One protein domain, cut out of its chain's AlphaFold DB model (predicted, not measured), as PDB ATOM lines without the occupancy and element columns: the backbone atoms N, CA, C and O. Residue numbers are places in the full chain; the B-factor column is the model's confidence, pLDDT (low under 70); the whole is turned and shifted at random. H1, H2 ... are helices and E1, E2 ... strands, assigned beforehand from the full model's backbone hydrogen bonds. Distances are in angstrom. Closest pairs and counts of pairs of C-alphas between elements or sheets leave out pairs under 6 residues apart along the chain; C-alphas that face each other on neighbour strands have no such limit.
ATOM      1  N   HIS A  18     185.483 113.233 119.281       81.81
ATOM      2  CA  HIS A  18     184.671 114.392 119.648       81.81
ATOM      3  C   HIS A  18     184.548 114.521 121.161       81.81
ATOM      4  O   HIS A  18     183.951 113.672 121.823       81.81
ATOM      5  N   LEU A  19     185.084 115.610 121.711       79.56
ATOM      6  CA  LEU A  19     185.081 115.842 123.150       79.56
ATOM      7  C   LEU A  19     184.196 117.030 123.528       79.56
ATOM      8  O   LEU A  19     184.166 118.048 122.835       79.56
ATOM      9  N   LEU A  20     183.543 116.902 124.681       79.88
ATOM     10  CA  LEU A  20     182.855 117.978 125.383       79.88
ATOM     11  C   LEU A  20     183.563 118.250 126.713       79.88
ATOM     12  O   LEU A  20     183.740 117.347 127.533       79.88
ATOM     13  N   THR A  21     183.929 119.508 126.942       75.00
ATOM     14  CA  THR A  21     184.431 119.992 128.232       75.00
ATOM     15  C   THR A  21     183.314 120.700 128.983       75.00
ATOM     16  O   THR A  21     182.781 121.698 128.496       75.00
ATOM     17  N   LEU A  22     182.983 120.225 130.181       73.69
ATOM     18  CA  LEU A  22     181.979 120.852 131.035       73.69
ATOM     19  C   LEU A  22     182.437 120.830 132.493       73.69
ATOM     20  O   LEU A  22     182.574 119.768 133.105       73.69
ATOM     21  N   GLY A  23     182.677 122.016 133.056       70.75
ATOM     22  CA  GLY A  23     183.284 122.146 134.379       70.75
ATOM     23  C   GLY A  23     184.641 121.435 134.433       70.75
ATOM     24  O   GLY A  23     185.509 121.680 133.603       70.75
ATOM     25  N   ASN A  24     184.802 120.522 135.388       70.94
ATOM     26  CA  ASN A  24     185.994 119.677 135.545       70.94
ATOM     27  C   ASN A  24     185.898 118.326 134.806       70.94
ATOM     28  O   ASN A  24     186.683 117.420 135.079       70.94
ATOM     29  N   SER A  25     184.905 118.153 133.932       73.88
ATOM     30  CA  SER A  25     184.645 116.890 133.240       73.88
ATOM     31  C   SER A  25     184.986 116.995 131.757       73.88
ATOM     32  O   SER A  25     184.658 117.984 131.102       73.88
ATOM     33  N   ILE A  26     185.601 115.938 131.228       77.12
ATOM     34  CA  ILE A  26     185.799 115.721 129.793       77.12
ATOM     35  C   ILE A  26     184.963 114.506 129.409       77.12
ATOM     36  O   ILE A  26     185.075 113.453 130.035       77.12
ATOM     37  N   ILE A  27     184.118 114.654 128.397       82.38
ATOM     38  CA  ILE A  27     183.207 113.612 127.925       82.38
ATOM     39  C   ILE A  27     183.573 113.293 126.483       82.38
ATOM     40  O   ILE A  27     183.537 114.181 125.633       82.38
ATOM     41  N   ASN A  28     183.911 112.033 126.205       86.06
ATOM     42  CA  ASN A  28     184.036 111.546 124.836       86.06
ATOM     43  C   ASN A  28     182.641 111.252 124.276       86.06
ATOM     44  O   ASN A  28     182.004 110.280 124.684       86.06
ATOM     45  N   LEU A  29     182.169 112.098 123.364       83.75
ATOM     46  CA  LEU A  29     180.841 111.993 122.764       83.75
ATOM     47  C   LEU A  29     180.722 110.774 121.846       83.75
ATOM     48  O   LEU A  29     179.634 110.219 121.725       83.75
ATOM     49  N   ASP A  30     181.829 110.293 121.276       86.56
ATOM     50  CA  ASP A  30     181.817 109.090 120.439       86.56
ATOM     51  C   ASP A  30     181.498 107.822 121.256       86.56
ATOM     52  O   ASP A  30     181.052 106.816 120.699       86.56
ATOM     53  N   ASP A  31     181.686 107.866 122.579       86.50
ATOM     54  CA  ASP A  31     181.350 106.785 123.513       86.50
ATOM     55  C   ASP A  31     179.962 106.945 124.149       86.50
ATOM     56  O   ASP A  31     179.513 106.051 124.875       86.50
ATOM     57  N   VAL A  32     179.269 108.056 123.891       86.06
ATOM     58  CA  VAL A  32     177.914 108.312 124.391       86.06
ATOM     59  C   VAL A  32     176.910 107.552 123.524       86.06
ATOM     60  O   VAL A  32     176.971 107.578 122.295       86.06
ATOM     61  N   SER A  33     176.008 106.818 124.168       88.06
ATOM     62  CA  SER A  33     174.880 106.152 123.515       88.06
ATOM     63  C   SER A  33     173.621 107.006 123.551       88.06
ATOM     64  O   SER A  33     172.861 107.004 122.589       88.06
ATOM     65  N   GLU A  34     173.394 107.721 124.651       88.75
ATOM     66  CA  GLU A  34     172.179 108.500 124.875       88.75
ATOM     67  C   GLU A  34     172.457 109.687 125.802       88.75
ATOM     68  O   GLU A  34     173.326 109.621 126.675       88.75
ATOM     69  N   ILE A  35     171.717 110.782 125.610       86.31
ATOM     70  CA  ILE A  35     171.749 111.953 126.490       86.31
ATOM     71  C   ILE A  35     170.328 112.212 126.991       86.31
ATOM     72  O   ILE A  35     169.453 112.592 126.212       86.31
ATOM     73  N   LEU A  36     170.107 112.032 128.294       86.56
ATOM     74  CA  LEU A  36     168.842 112.337 128.960       86.56
ATOM     75  C   LEU A  36     168.876 113.749 129.538       86.56
ATOM     76  O   LEU A  36     169.897 114.201 130.062       86.56
ATOM     77  N   ARG A  37     167.746 114.450 129.448       83.44
ATOM     78  CA  ARG A  37     167.629 115.861 129.820       83.44
ATOM     79  C   ARG A  37     166.345 116.077 130.610       83.44
ATOM     80  O   ARG A  37     165.283 115.642 130.174       83.44
ATOM     81  N   ASP A  38     166.455 116.758 131.744       81.75
ATOM     82  CA  ASP A  38     165.318 117.237 132.528       81.75
ATOM     83  C   ASP A  38     165.539 118.718 132.884       81.75
ATOM     84  O   ASP A  38     166.277 119.040 133.822       81.75
ATOM     85  N   PRO A  39     164.969 119.645 132.091       67.62
ATOM     86  CA  PRO A  39     165.135 121.077 132.299       67.62
ATOM     87  C   PRO A  39     164.118 121.676 133.292       67.62
ATOM     88  O   PRO A  39     163.978 122.905 133.339       67.62
ATOM     89  N   GLN A  40     163.364 120.867 134.051       67.31
ATOM     90  CA  GLN A  40     162.282 121.392 134.887       67.31
ATOM     91  C   GLN A  40     162.773 122.086 136.174       67.31
ATOM     92  O   GLN A  40     163.557 121.529 136.940       67.31
ATOM     93  N   PRO A  41     162.267 123.294 136.494       66.50
ATOM     94  CA  PRO A  41     162.534 123.927 137.782       66.50
ATOM     95  C   PRO A  41     162.128 123.021 138.962       66.50
ATOM     96  O   PRO A  41     161.078 122.383 138.893       66.50
ATOM     97  N   PRO A  42     162.895 123.004 140.071       68.00
ATOM     98  CA  PRO A  42     163.952 123.951 140.433       68.00
ATOM     99  C   PRO A  42     165.379 123.567 139.987       68.00
ATOM    100  O   PRO A  42     166.310 124.309 140.314       68.00
ATOM    101  N   SER A  43     165.586 122.480 139.240       71.00
ATOM    102  CA  SER A  43     166.923 121.958 138.910       71.00
ATOM    103  C   SER A  43     167.076 121.601 137.434       71.00
ATOM    104  O   SER A  43     166.249 120.892 136.886       71.00
ATOM    105  N   TYR A  44     168.178 122.007 136.811       74.44
ATOM    106  CA  TYR A  44     168.552 121.525 135.482       74.44
ATOM    107  C   TYR A  44     169.382 120.259 135.615       74.44
ATOM    108  O   TYR A  44     170.404 120.287 136.305       74.44
ATOM    109  N   LYS A  45     168.969 119.183 134.943       83.25
ATOM    110  CA  LYS A  45     169.675 117.900 134.934       83.25
ATOM    111  C   LYS A  45     169.987 117.439 133.511       83.25
ATOM    112  O   LYS A  45     169.111 117.399 132.651       83.25
ATOM    113  N   VAL A  46     171.240 117.043 133.286       85.88
ATOM    114  CA  VAL A  46     171.705 116.387 132.054       85.88
ATOM    115  C   VAL A  46     172.468 115.120 132.428       85.88
ATOM    116  O   VAL A  46     173.362 115.161 133.275       85.88
ATOM    117  N   VAL A  47     172.126 113.997 131.799       86.88
ATOM    118  CA  VAL A  47     172.766 112.694 132.020       86.88
ATOM    119  C   VAL A  47     173.296 112.150 130.702       86.88
ATOM    120  O   VAL A  47     172.546 111.978 129.746       86.88
ATOM    121  N   PHE A  48     174.588 111.844 130.661       87.56
ATOM    122  CA  PHE A  48     175.237 111.151 129.553       87.56
ATOM    123  C   PHE A  48     175.294 109.661 129.864       87.56
ATOM    124  O   PHE A  48     175.972 109.263 130.811       87.56
ATOM    125  N   ILE A  49     174.618 108.849 129.059       86.12
ATOM    126  CA  ILE A  49     174.692 107.390 129.106       86.12
ATOM    127  C   ILE A  49     175.725 106.948 128.074       86.12
ATOM    128  O   ILE A  49     175.645 107.299 126.897       86.12
ATOM    129  N   PHE A  50     176.719 106.189 128.513       86.94
ATOM    130  CA  PHE A  50     177.786 105.678 127.661       86.94
ATOM    131  C   PHE A  50     177.445 104.283 127.132       86.94
ATOM    132  O   PHE A  50     176.820 103.478 127.821       86.94
ATOM    133  N   LYS A  51     177.991 103.926 125.965       86.50
ATOM    134  CA  LYS A  51     177.849 102.601 125.322       86.50
ATOM    135  C   LYS A  51     178.252 101.421 126.217       86.50
ATOM    136  O   LYS A  51     177.882 100.282 125.958       86.50
ATOM    137  N   ASN A  52     179.040 101.675 127.261       81.62
ATOM    138  CA  ASN A  52     179.455 100.684 128.251       81.62
ATOM    139  C   ASN A  52     178.513 100.576 129.469       81.62
ATOM    140  O   ASN A  52     178.877  99.912 130.439       81.62
ATOM    141  N   GLY A  53     177.352 101.238 129.435       78.81
ATOM    142  CA  GLY A  53     176.352 101.253 130.503       78.81
ATOM    143  C   GLY A  53     176.699 102.153 131.690       78.81
ATOM    144  O   GLY A  53     176.040 102.085 132.721       78.81
ATOM    145  N   ARG A  54     177.761 102.963 131.600       82.81
ATOM    146  CA  ARG A  54     178.055 103.979 132.619       82.81
ATOM    147  C   ARG A  54     177.227 105.226 132.382       82.81
ATOM    148  O   ARG A  54     176.846 105.508 131.251       82.81
ATOM    149  N   GLU A  55     177.102 106.034 133.425       85.25
ATOM    150  CA  GLU A  55     176.396 107.307 133.364       85.25
ATOM    151  C   GLU A  55     177.241 108.430 133.971       85.25
ATOM    152  O   GLU A  55     178.009 108.213 134.916       85.25
ATOM    153  N   ARG A  56     177.108 109.636 133.416       84.31
ATOM    154  CA  ARG A  56     177.633 110.876 133.997       84.31
ATOM    155  C   ARG A  56     176.511 111.891 134.096       84.31
ATOM    156  O   ARG A  56     175.957 112.303 133.083       84.31
ATOM    157  N   GLU A  57     176.223 112.309 135.317       85.88
ATOM    158  CA  GLU A  57     175.134 113.224 135.636       85.88
ATOM    159  C   GLU A  57     175.671 114.599 136.047       85.88
ATOM    160  O   GLU A  57     176.644 114.702 136.797       85.88
ATOM    161  N   PHE A  58     175.006 115.649 135.565       83.50
ATOM    162  CA  PHE A  58     175.198 117.031 135.986       83.50
ATOM    163  C   PHE A  58     173.856 117.596 136.434       83.50
ATOM    164  O   PHE A  58     172.898 117.575 135.663       83.50
ATOM    165  N   VAL A  59     173.801 118.119 137.659       81.88
ATOM    166  CA  VAL A  59     172.605 118.747 138.234       81.88
ATOM    167  C   VAL A  59     172.987 120.100 138.816       81.88
ATOM    168  O   VAL A  59     173.916 120.170 139.619       81.88
ATOM    169  N   TYR A  60     172.263 121.160 138.450       75.44
ATOM    170  CA  TYR A  60     172.408 122.471 139.089       75.44
ATOM    171  C   TYR A  60     171.066 123.134 139.376       75.44
ATOM    172  O   TYR A  60     170.134 123.098 138.571       75.44
ATOM    173  N   GLU A  61     170.997 123.813 140.517       73.56
ATOM    174  CA  GLU A  61     169.833 124.593 140.926       73.56
ATOM    175  C   GLU A  61     169.682 125.873 140.093       73.56
ATOM    176  O   GLU A  61     170.663 126.538 139.750       73.56
ATOM    177  N   THR A  62     168.426 126.240 139.826       65.25
ATOM    178  CA  THR A  62     167.913 127.271 138.894       65.25
ATOM    179  C   THR A  62     168.467 128.702 139.018       65.25
ATOM    180  O   THR A  62     168.043 129.562 138.245       65.25
ATOM    181  N   ARG A  63     169.390 129.000 139.943       61.56
ATOM    182  CA  ARG A  63     169.901 130.365 140.207       61.56
ATOM    183  C   ARG A  63     171.422 130.487 140.357       61.56
ATOM    184  O   ARG A  63     171.899 131.537 140.776       61.56
ATOM    185  N   SER A  64     172.186 129.453 140.016       64.94
ATOM    186  CA  SER A  64     173.657 129.511 140.035       64.94
ATOM    187  C   SER A  64     174.232 129.814 138.649       64.94
ATOM    188  O   SER A  64     173.624 129.457 137.638       64.94
ATOM    189  N   GLU A  65     175.430 130.404 138.571       62.38
ATOM    190  CA  GLU A  65     176.193 130.519 137.311       62.38
ATOM    191  C   GLU A  65     176.338 129.155 136.606       62.38
ATOM    192  O   GLU A  65     176.290 129.054 135.383       62.38
ATOM    193  N   HIS A  66     176.395 128.068 137.375       64.56
ATOM    194  CA  HIS A  66     176.445 126.707 136.850       64.56
ATOM    195  C   HIS A  66     175.143 126.249 136.173       64.56
ATOM    196  O   HIS A  66     175.182 125.440 135.245       64.56
ATOM    197  N   SER A  67     173.990 126.809 136.551       68.06
ATOM    198  CA  SER A  67     172.733 126.556 135.837       68.06
ATOM    199  C   SER A  67     172.707 127.186 134.443       68.06
ATOM    200  O   SER A  67     172.081 126.632 133.541       68.06
ATOM    201  N   PHE A  68     173.442 128.284 134.220       72.12
ATOM    202  CA  PHE A  68     173.629 128.836 132.876       72.12
ATOM    203  C   PHE A  68     174.464 127.905 132.001       72.12
ATOM    204  O   PHE A  68     174.114 127.714 130.840       72.12
ATOM    205  N   ALA A  69     175.506 127.270 132.551       74.69
ATOM    206  CA  ALA A  69     176.311 126.300 131.811       74.69
ATOM    207  C   ALA A  69     175.479 125.094 131.338       74.69
ATOM    208  O   ALA A  69     175.652 124.652 130.206       74.69
ATOM    209  N   LEU A  70     174.537 124.595 132.153       75.94
ATOM    210  CA  LEU A  70     173.640 123.516 131.717       75.94
ATOM    211  C   LEU A  70     172.556 123.963 130.744       75.94
ATOM    212  O   LEU A  70     172.261 123.216 129.820       75.94
ATOM    213  N   ARG A  71     171.990 125.162 130.893       74.75
ATOM    214  CA  ARG A  71     171.058 125.711 129.890       74.75
ATOM    215  C   ARG A  71     171.748 125.934 128.543       74.75
ATOM    216  O   ARG A  71     171.167 125.672 127.498       74.75
ATOM    217  N   PHE A  72     172.993 126.409 128.571       77.31
ATOM    218  CA  PHE A  72     173.820 126.545 127.377       77.31
ATOM    219  C   PHE A  72     174.115 125.178 126.756       77.31
ATOM    220  O   PHE A  72     173.934 125.001 125.556       77.31
ATOM    221  N   LEU A  73     174.499 124.196 127.577       78.44
ATOM    222  CA  LEU A  73     174.705 122.826 127.121       78.44
ATOM    223  C   LEU A  73     173.443 122.241 126.482       78.44
ATOM    224  O   LEU A  73     173.539 121.655 125.412       78.44
ATOM    225  N   ASP A  74     172.280 122.414 127.108       76.81
ATOM    226  CA  ASP A  74     170.986 121.968 126.587       76.81
ATOM    227  C   ASP A  74     170.719 122.554 125.194       76.81
ATOM    228  O   ASP A  74     170.489 121.812 124.241       76.81
ATOM    229  N   HIS A  75     170.911 123.865 125.029       76.12
ATOM    230  CA  HIS A  75     170.808 124.524 123.727       76.12
ATOM    231  C   HIS A  75     171.809 123.981 122.688       76.12
ATOM    232  O   HIS A  75     171.453 123.775 121.524       76.12
ATOM    233  N   CYS A  76     173.058 123.719 123.091       77.56
ATOM    234  CA  CYS A  76     174.060 123.103 122.222       77.56
ATOM    235  C   CYS A  76     173.676 121.673 121.823       77.56
ATOM    236  O   CYS A  76     173.929 121.293 120.680       77.56
ATOM    237  N   ILE A  77     173.062 120.894 122.721       74.69
ATOM    238  CA  ILE A  77     172.554 119.551 122.413       74.69
ATOM    239  C   ILE A  77     171.444 119.647 121.362       74.69
ATOM    240  O   ILE A  77     171.519 118.969 120.340       74.69
ATOM    241  N   GLU A  78     170.459 120.522 121.568       74.81
ATOM    242  CA  GLU A  78     169.338 120.709 120.634       74.81
ATOM    243  C   GLU A  78     169.780 121.180 119.251       74.81
ATOM    244  O   GLU A  78     169.211 120.775 118.240       74.81
ATOM    245  N   SER A  79     170.822 122.007 119.211       71.69
ATOM    246  CA  SER A  79     171.358 122.578 117.975       71.69
ATOM    247  C   SER A  79     172.452 121.713 117.330       71.69
ATOM    248  O   SER A  79     173.001 122.101 116.302       71.69
ATOM    249  N   ASN A  80     172.785 120.554 117.917       68.06
ATOM    250  CA  ASN A  80     173.870 119.662 117.487       68.06
ATOM    251  C   ASN A  80     175.252 120.355 117.396       68.06
ATOM    252  O   ASN A  80     176.014 120.151 116.453       68.06
ATOM    253  N   LEU A  81     175.573 121.190 118.389       72.12
ATOM    254  CA  LEU A  81     176.789 122.018 118.465       72.12
ATOM    255  C   LEU A  81     177.807 121.509 119.507       72.12
ATOM    256  O   LEU A  81     178.631 122.275 119.997       72.12
ATOM    257  N   LEU A  82     177.721 120.239 119.913       66.19
ATOM    258  CA  LEU A  82     178.368 119.743 121.139       66.19
ATOM    259  C   LEU A  82     179.864 119.436 121.054       66.19
ATOM    260  O   LEU A  82     180.459 119.147 122.092       66.19
ATOM    261  N   SER A  83     180.473 119.424 119.871       67.00
ATOM    262  CA  SER A  83     181.788 118.807 119.712       67.00
ATOM    263  C   SER A  83     182.892 119.775 119.314       67.00
ATOM    264  O   SER A  83     182.761 120.604 118.414       67.00
ATOM    265  N   LEU A  84     184.043 119.585 119.955       62.91
ATOM    266  CA  LEU A  84     185.340 119.956 119.411       62.91
ATOM    267  C   LEU A  84     186.077 118.665 119.061       62.91
ATOM    268  O   LEU A  84     186.116 117.726 119.862       62.91
ATOM    269  N   GLN A  85     186.657 118.602 117.864       70.25
ATOM    270  CA  GLN A  85     187.486 117.464 117.484       70.25
ATOM    271  C   GLN A  85     188.841 117.552 118.197       70.25
ATOM    272  O   GLN A  85     189.556 118.552 118.092       70.25
ATOM    273  N   LEU A  86     189.217 116.492 118.908       72.56
ATOM    274  CA  LEU A  86     190.525 116.362 119.534       72.56
ATOM    275  C   LEU A  86     191.589 116.139 118.452       72.56
ATOM    276  O   LEU A  86     191.709 115.053 117.891       72.56
ATOM    277  N   THR A  87     192.381 117.164 118.154       75.06
ATOM    278  CA  THR A  87     193.501 117.055 117.207       75.06
ATOM    279  C   THR A  87     194.721 116.394 117.857       75.06
ATOM    280  O   THR A  87     194.847 116.365 119.083       75.06
ATOM    281  N   SER A  88     195.666 115.901 117.048       75.69
ATOM    282  CA  SER A  88     196.919 115.314 117.550       75.69
ATOM    283  C   SER A  88     197.745 116.292 118.394       75.69
ATOM    284  O   SER A  88     198.346 115.884 119.386       75.69
ATOM    285  N   GLU A  89     197.752 117.582 118.040       73.88
ATOM    286  CA  GLU A  89     198.457 118.618 118.806       73.88
ATOM    287  C   GLU A  89     197.801 118.845 120.176       73.88
ATOM    288  O   GLU A  89     198.478 118.836 121.207       73.88
ATOM    289  N   CYS A  90     196.474 119.002 120.203       68.06
ATOM    290  CA  CYS A  90     195.722 119.169 121.446       68.06
ATOM    291  C   CYS A  90     195.853 117.935 122.346       68.06
ATOM    292  O   CYS A  90     196.030 118.071 123.557       68.06
ATOM    293  N   TYR A  91     195.829 116.740 121.755       77.56
ATOM    294  CA  TYR A  91     196.044 115.486 122.465       77.56
ATOM    295  C   TYR A  91     197.428 115.418 123.120       77.56
ATOM    296  O   TYR A  91     197.521 115.075 124.296       77.56
ATOM    297  N   ALA A  92     198.493 115.795 122.404       75.38
ATOM    298  CA  ALA A  92     199.847 115.799 122.955       75.38
ATOM    299  C   ALA A  92     199.967 116.729 124.177       75.38
ATOM    300  O   ALA A  92     200.501 116.317 125.207       75.38
ATOM    301  N   LYS A  93     199.402 117.945 124.102       75.88
ATOM    302  CA  LYS A  93     199.370 118.886 125.239       75.88
ATOM    303  C   LYS A  93     198.561 118.342 126.416       75.88
ATOM    304  O   LYS A  93     199.018 118.403 127.551       75.88
ATOM    305  N   TRP A  94     197.374 117.792 126.159       70.25
ATOM    306  CA  TRP A  94     196.527 117.201 127.199       70.25
ATOM    307  C   TRP A  94     197.209 116.025 127.906       70.25
ATOM    308  O   TRP A  94     197.202 115.952 129.133       70.25
ATOM    309  N   ASN A  95     197.828 115.126 127.139       72.75
ATOM    310  CA  ASN A  95     198.543 113.985 127.690       72.75
ATOM    311  C   ASN A  95     199.735 114.432 128.552       72.75
ATOM    312  O   ASN A  95     199.948 113.871 129.623       72.75
ATOM    313  N   GLN A  96     200.451 115.485 128.140       72.00
ATOM    314  CA  GLN A  96     201.527 116.067 128.943       72.00
ATOM    315  C   GLN A  96     201.012 116.633 130.272       72.00
ATOM    316  O   GLN A  96     201.537 116.264 131.317       72.00
ATOM    317  N   TYR A  97     199.937 117.433 130.263       71.12
ATOM    318  CA  TYR A  97     199.341 117.951 131.503       71.12
ATOM    319  C   TYR A  97     198.952 116.836 132.479       71.12
ATOM    320  O   TYR A  97     199.143 116.976 133.684       71.12
ATOM    321  N   ARG A  98     198.430 115.713 131.970       65.75
ATOM    322  CA  ARG A  98     198.097 114.552 132.804       65.75
ATOM    323  C   ARG A  98     199.323 113.909 133.440       65.75
ATOM    324  O   ARG A  98     199.254 113.525 134.603       65.75
ATOM    325  N   ILE A  99     200.404 113.758 132.679       71.62
ATOM    326  CA  ILE A  99     201.670 113.220 133.188       71.62
ATOM    327  C   ILE A  99     202.210 114.150 134.282       71.62
ATOM    328  O   ILE A  99     202.471 113.692 135.392       71.62
ATOM    329  N   ASP A 100     202.250 115.458 134.018       72.62
ATOM    330  CA  ASP A 100     202.739 116.465 134.966       72.62
ATOM    331  C   ASP A 100     201.907 116.495 136.263       72.62
ATOM    332  O   ASP A 100     202.444 116.648 137.361       72.62
ATOM    333  N   GLU A 101     200.586 116.333 136.167       66.25
ATOM    334  CA  GLU A 101     199.700 116.281 137.332       66.25
ATOM    335  C   GLU A 101     199.951 115.030 138.194       66.25
ATOM    336  O   GLU A 101     199.963 115.116 139.425       66.25
ATOM    337  N   ILE A 102     200.187 113.873 137.568       66.88
ATOM    338  CA  ILE A 102     200.534 112.627 138.269       66.88
ATOM    339  C   ILE A 102     201.888 112.768 138.973       66.88
ATOM    340  O   ILE A 102     202.016 112.413 140.151       66.88
ATOM    341  N   ASP A 103     202.877 113.334 138.285       69.56
ATOM    342  CA  ASP A 103     204.221 113.552 138.821       69.56
ATOM    343  C   ASP A 103     204.216 114.548 139.992       69.56
ATOM    344  O   ASP A 103     204.912 114.359 140.990       69.56
ATOM    345  N   ASN A 104     203.383 115.590 139.931       66.75
ATOM    346  CA  ASN A 104     203.244 116.555 141.024       66.75
ATOM    347  C   ASN A 104     202.513 115.982 142.248       66.75
ATOM    348  O   ASN A 104     202.805 116.388 143.370       66.75
ATOM    349  N   ARG A 105     201.599 115.021 142.066       59.22
ATOM    350  CA  ARG A 105     200.913 114.323 143.172       59.22
ATOM    351  C   ARG A 105     201.778 113.258 143.853       59.22
ATOM    352  O   ARG A 105     201.467 112.856 144.970       59.22
ATOM    353  N   THR A 106     202.824 112.770 143.185       61.78
ATOM    354  CA  THR A 106     203.714 111.709 143.695       61.78
ATOM    355  C   THR A 106     204.999 112.236 144.333       61.78
ATOM    356  O   THR A 106     205.687 111.481 145.021       61.78
ATOM    357  N   LYS A 107     205.309 113.530 144.184       52.16
ATOM    358  CA  LYS A 107     206.388 114.180 144.937       52.16
ATOM    359  C   LYS A 107     205.949 114.440 146.386       52.16
ATOM    360  O   LYS A 107     204.869 114.994 146.593       52.16
TER     361      LYS A 107
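This is residues 18 to 107 of the 110 residues of an uncharacterized protein of Pseudomonas putida (UniProt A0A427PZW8). A three-stranded antiparallel sheet, E3 E4 E5, has helix H1 packed slantwise on one face and its other face bare; a small hairpin, E1 and E2, sits between this slab and a second helix, H2, which sticks out free as an arm with its residues 88 to 93 and 95 to 106. The printed part has 90 residues with five named strands and two named helices, in the order E1 E2 E3 E4 E5 H1 H2, and its class is mixed, helices and strands. It is loose, with a radius of gyration of the C-alphas of 15.3 A, and elongated, spanning 45 by 27 by 24 A.

Begin with the sheet of E3, residues 32 to 38, E4, residues 43 to 50, and E5, residues 55 to 61, a meander, each strand the antiparallel neighbour of the one before. E3 and E4 form a hairpin at 166 degrees; look at N 36 and O 47, within hydrogen-bond range at 2.8 A. E4 and E5 form another at 171 degrees, with N 46 and O 58 at 2.9 A. H1, residues 65 to 78, is on this sheet at a height over the sheet of 9.0 A, two layers, a helix on one face of a sheet. It runs slantwise to the strands, at 45 degrees to E5 on the local plane. Its closest C-alphas to E5 are those of Ser 67 and Tyr 60, 5.2 A apart. Next find the hairpin of E1, residues 18 to 22, and E2, residues 25 to 28, antiparallel at 162 degrees, with N 20 and O 27 at 2.9 A. E2 and E4 are only just apart, their closest C-alphas 8.5 A from each other. Residues 18 to 19 of E1 also pair, antiparallel, with residues 84 to 85. H2, residues 88 to 106, is not on the sheet E3 E4 E5 and is apart from H1. In H1 and H2 every O i to N i+4 pair is within hydrogen-bond range.

Find C-alpha 43 at (166.923, 121.958, 138.910); from there E4 runs 22.6 A to C-alpha 50. E5 is 20.0 A long and E3 17.5 A. H1 starts at C-alpha 65, (176.193, 130.519, 137.311), and is 20.5 A long. E1 measures 13.4 A and E2 10.0 A. H2 runs 27.3 A, ending at C-alpha 106, (203.714, 111.709, 143.695).

The C-alphas of Gln 40 and Lys 107, the two farthest apart, are 45.8 A from each other. Without the stretches that stand free, residues 88 to 93 and 95 to 107, the body spans 35 by 25 by 23 A. The printed part has no cut; no link is long, and that from H1 to H2, 9 residues, is short. The mean pLDDT of the printed part is 75.2; look for values under 70 at residues 39 to 42, 62 to 67, 80, 82 to 84, 90, 98 and 101 to 107 of this model.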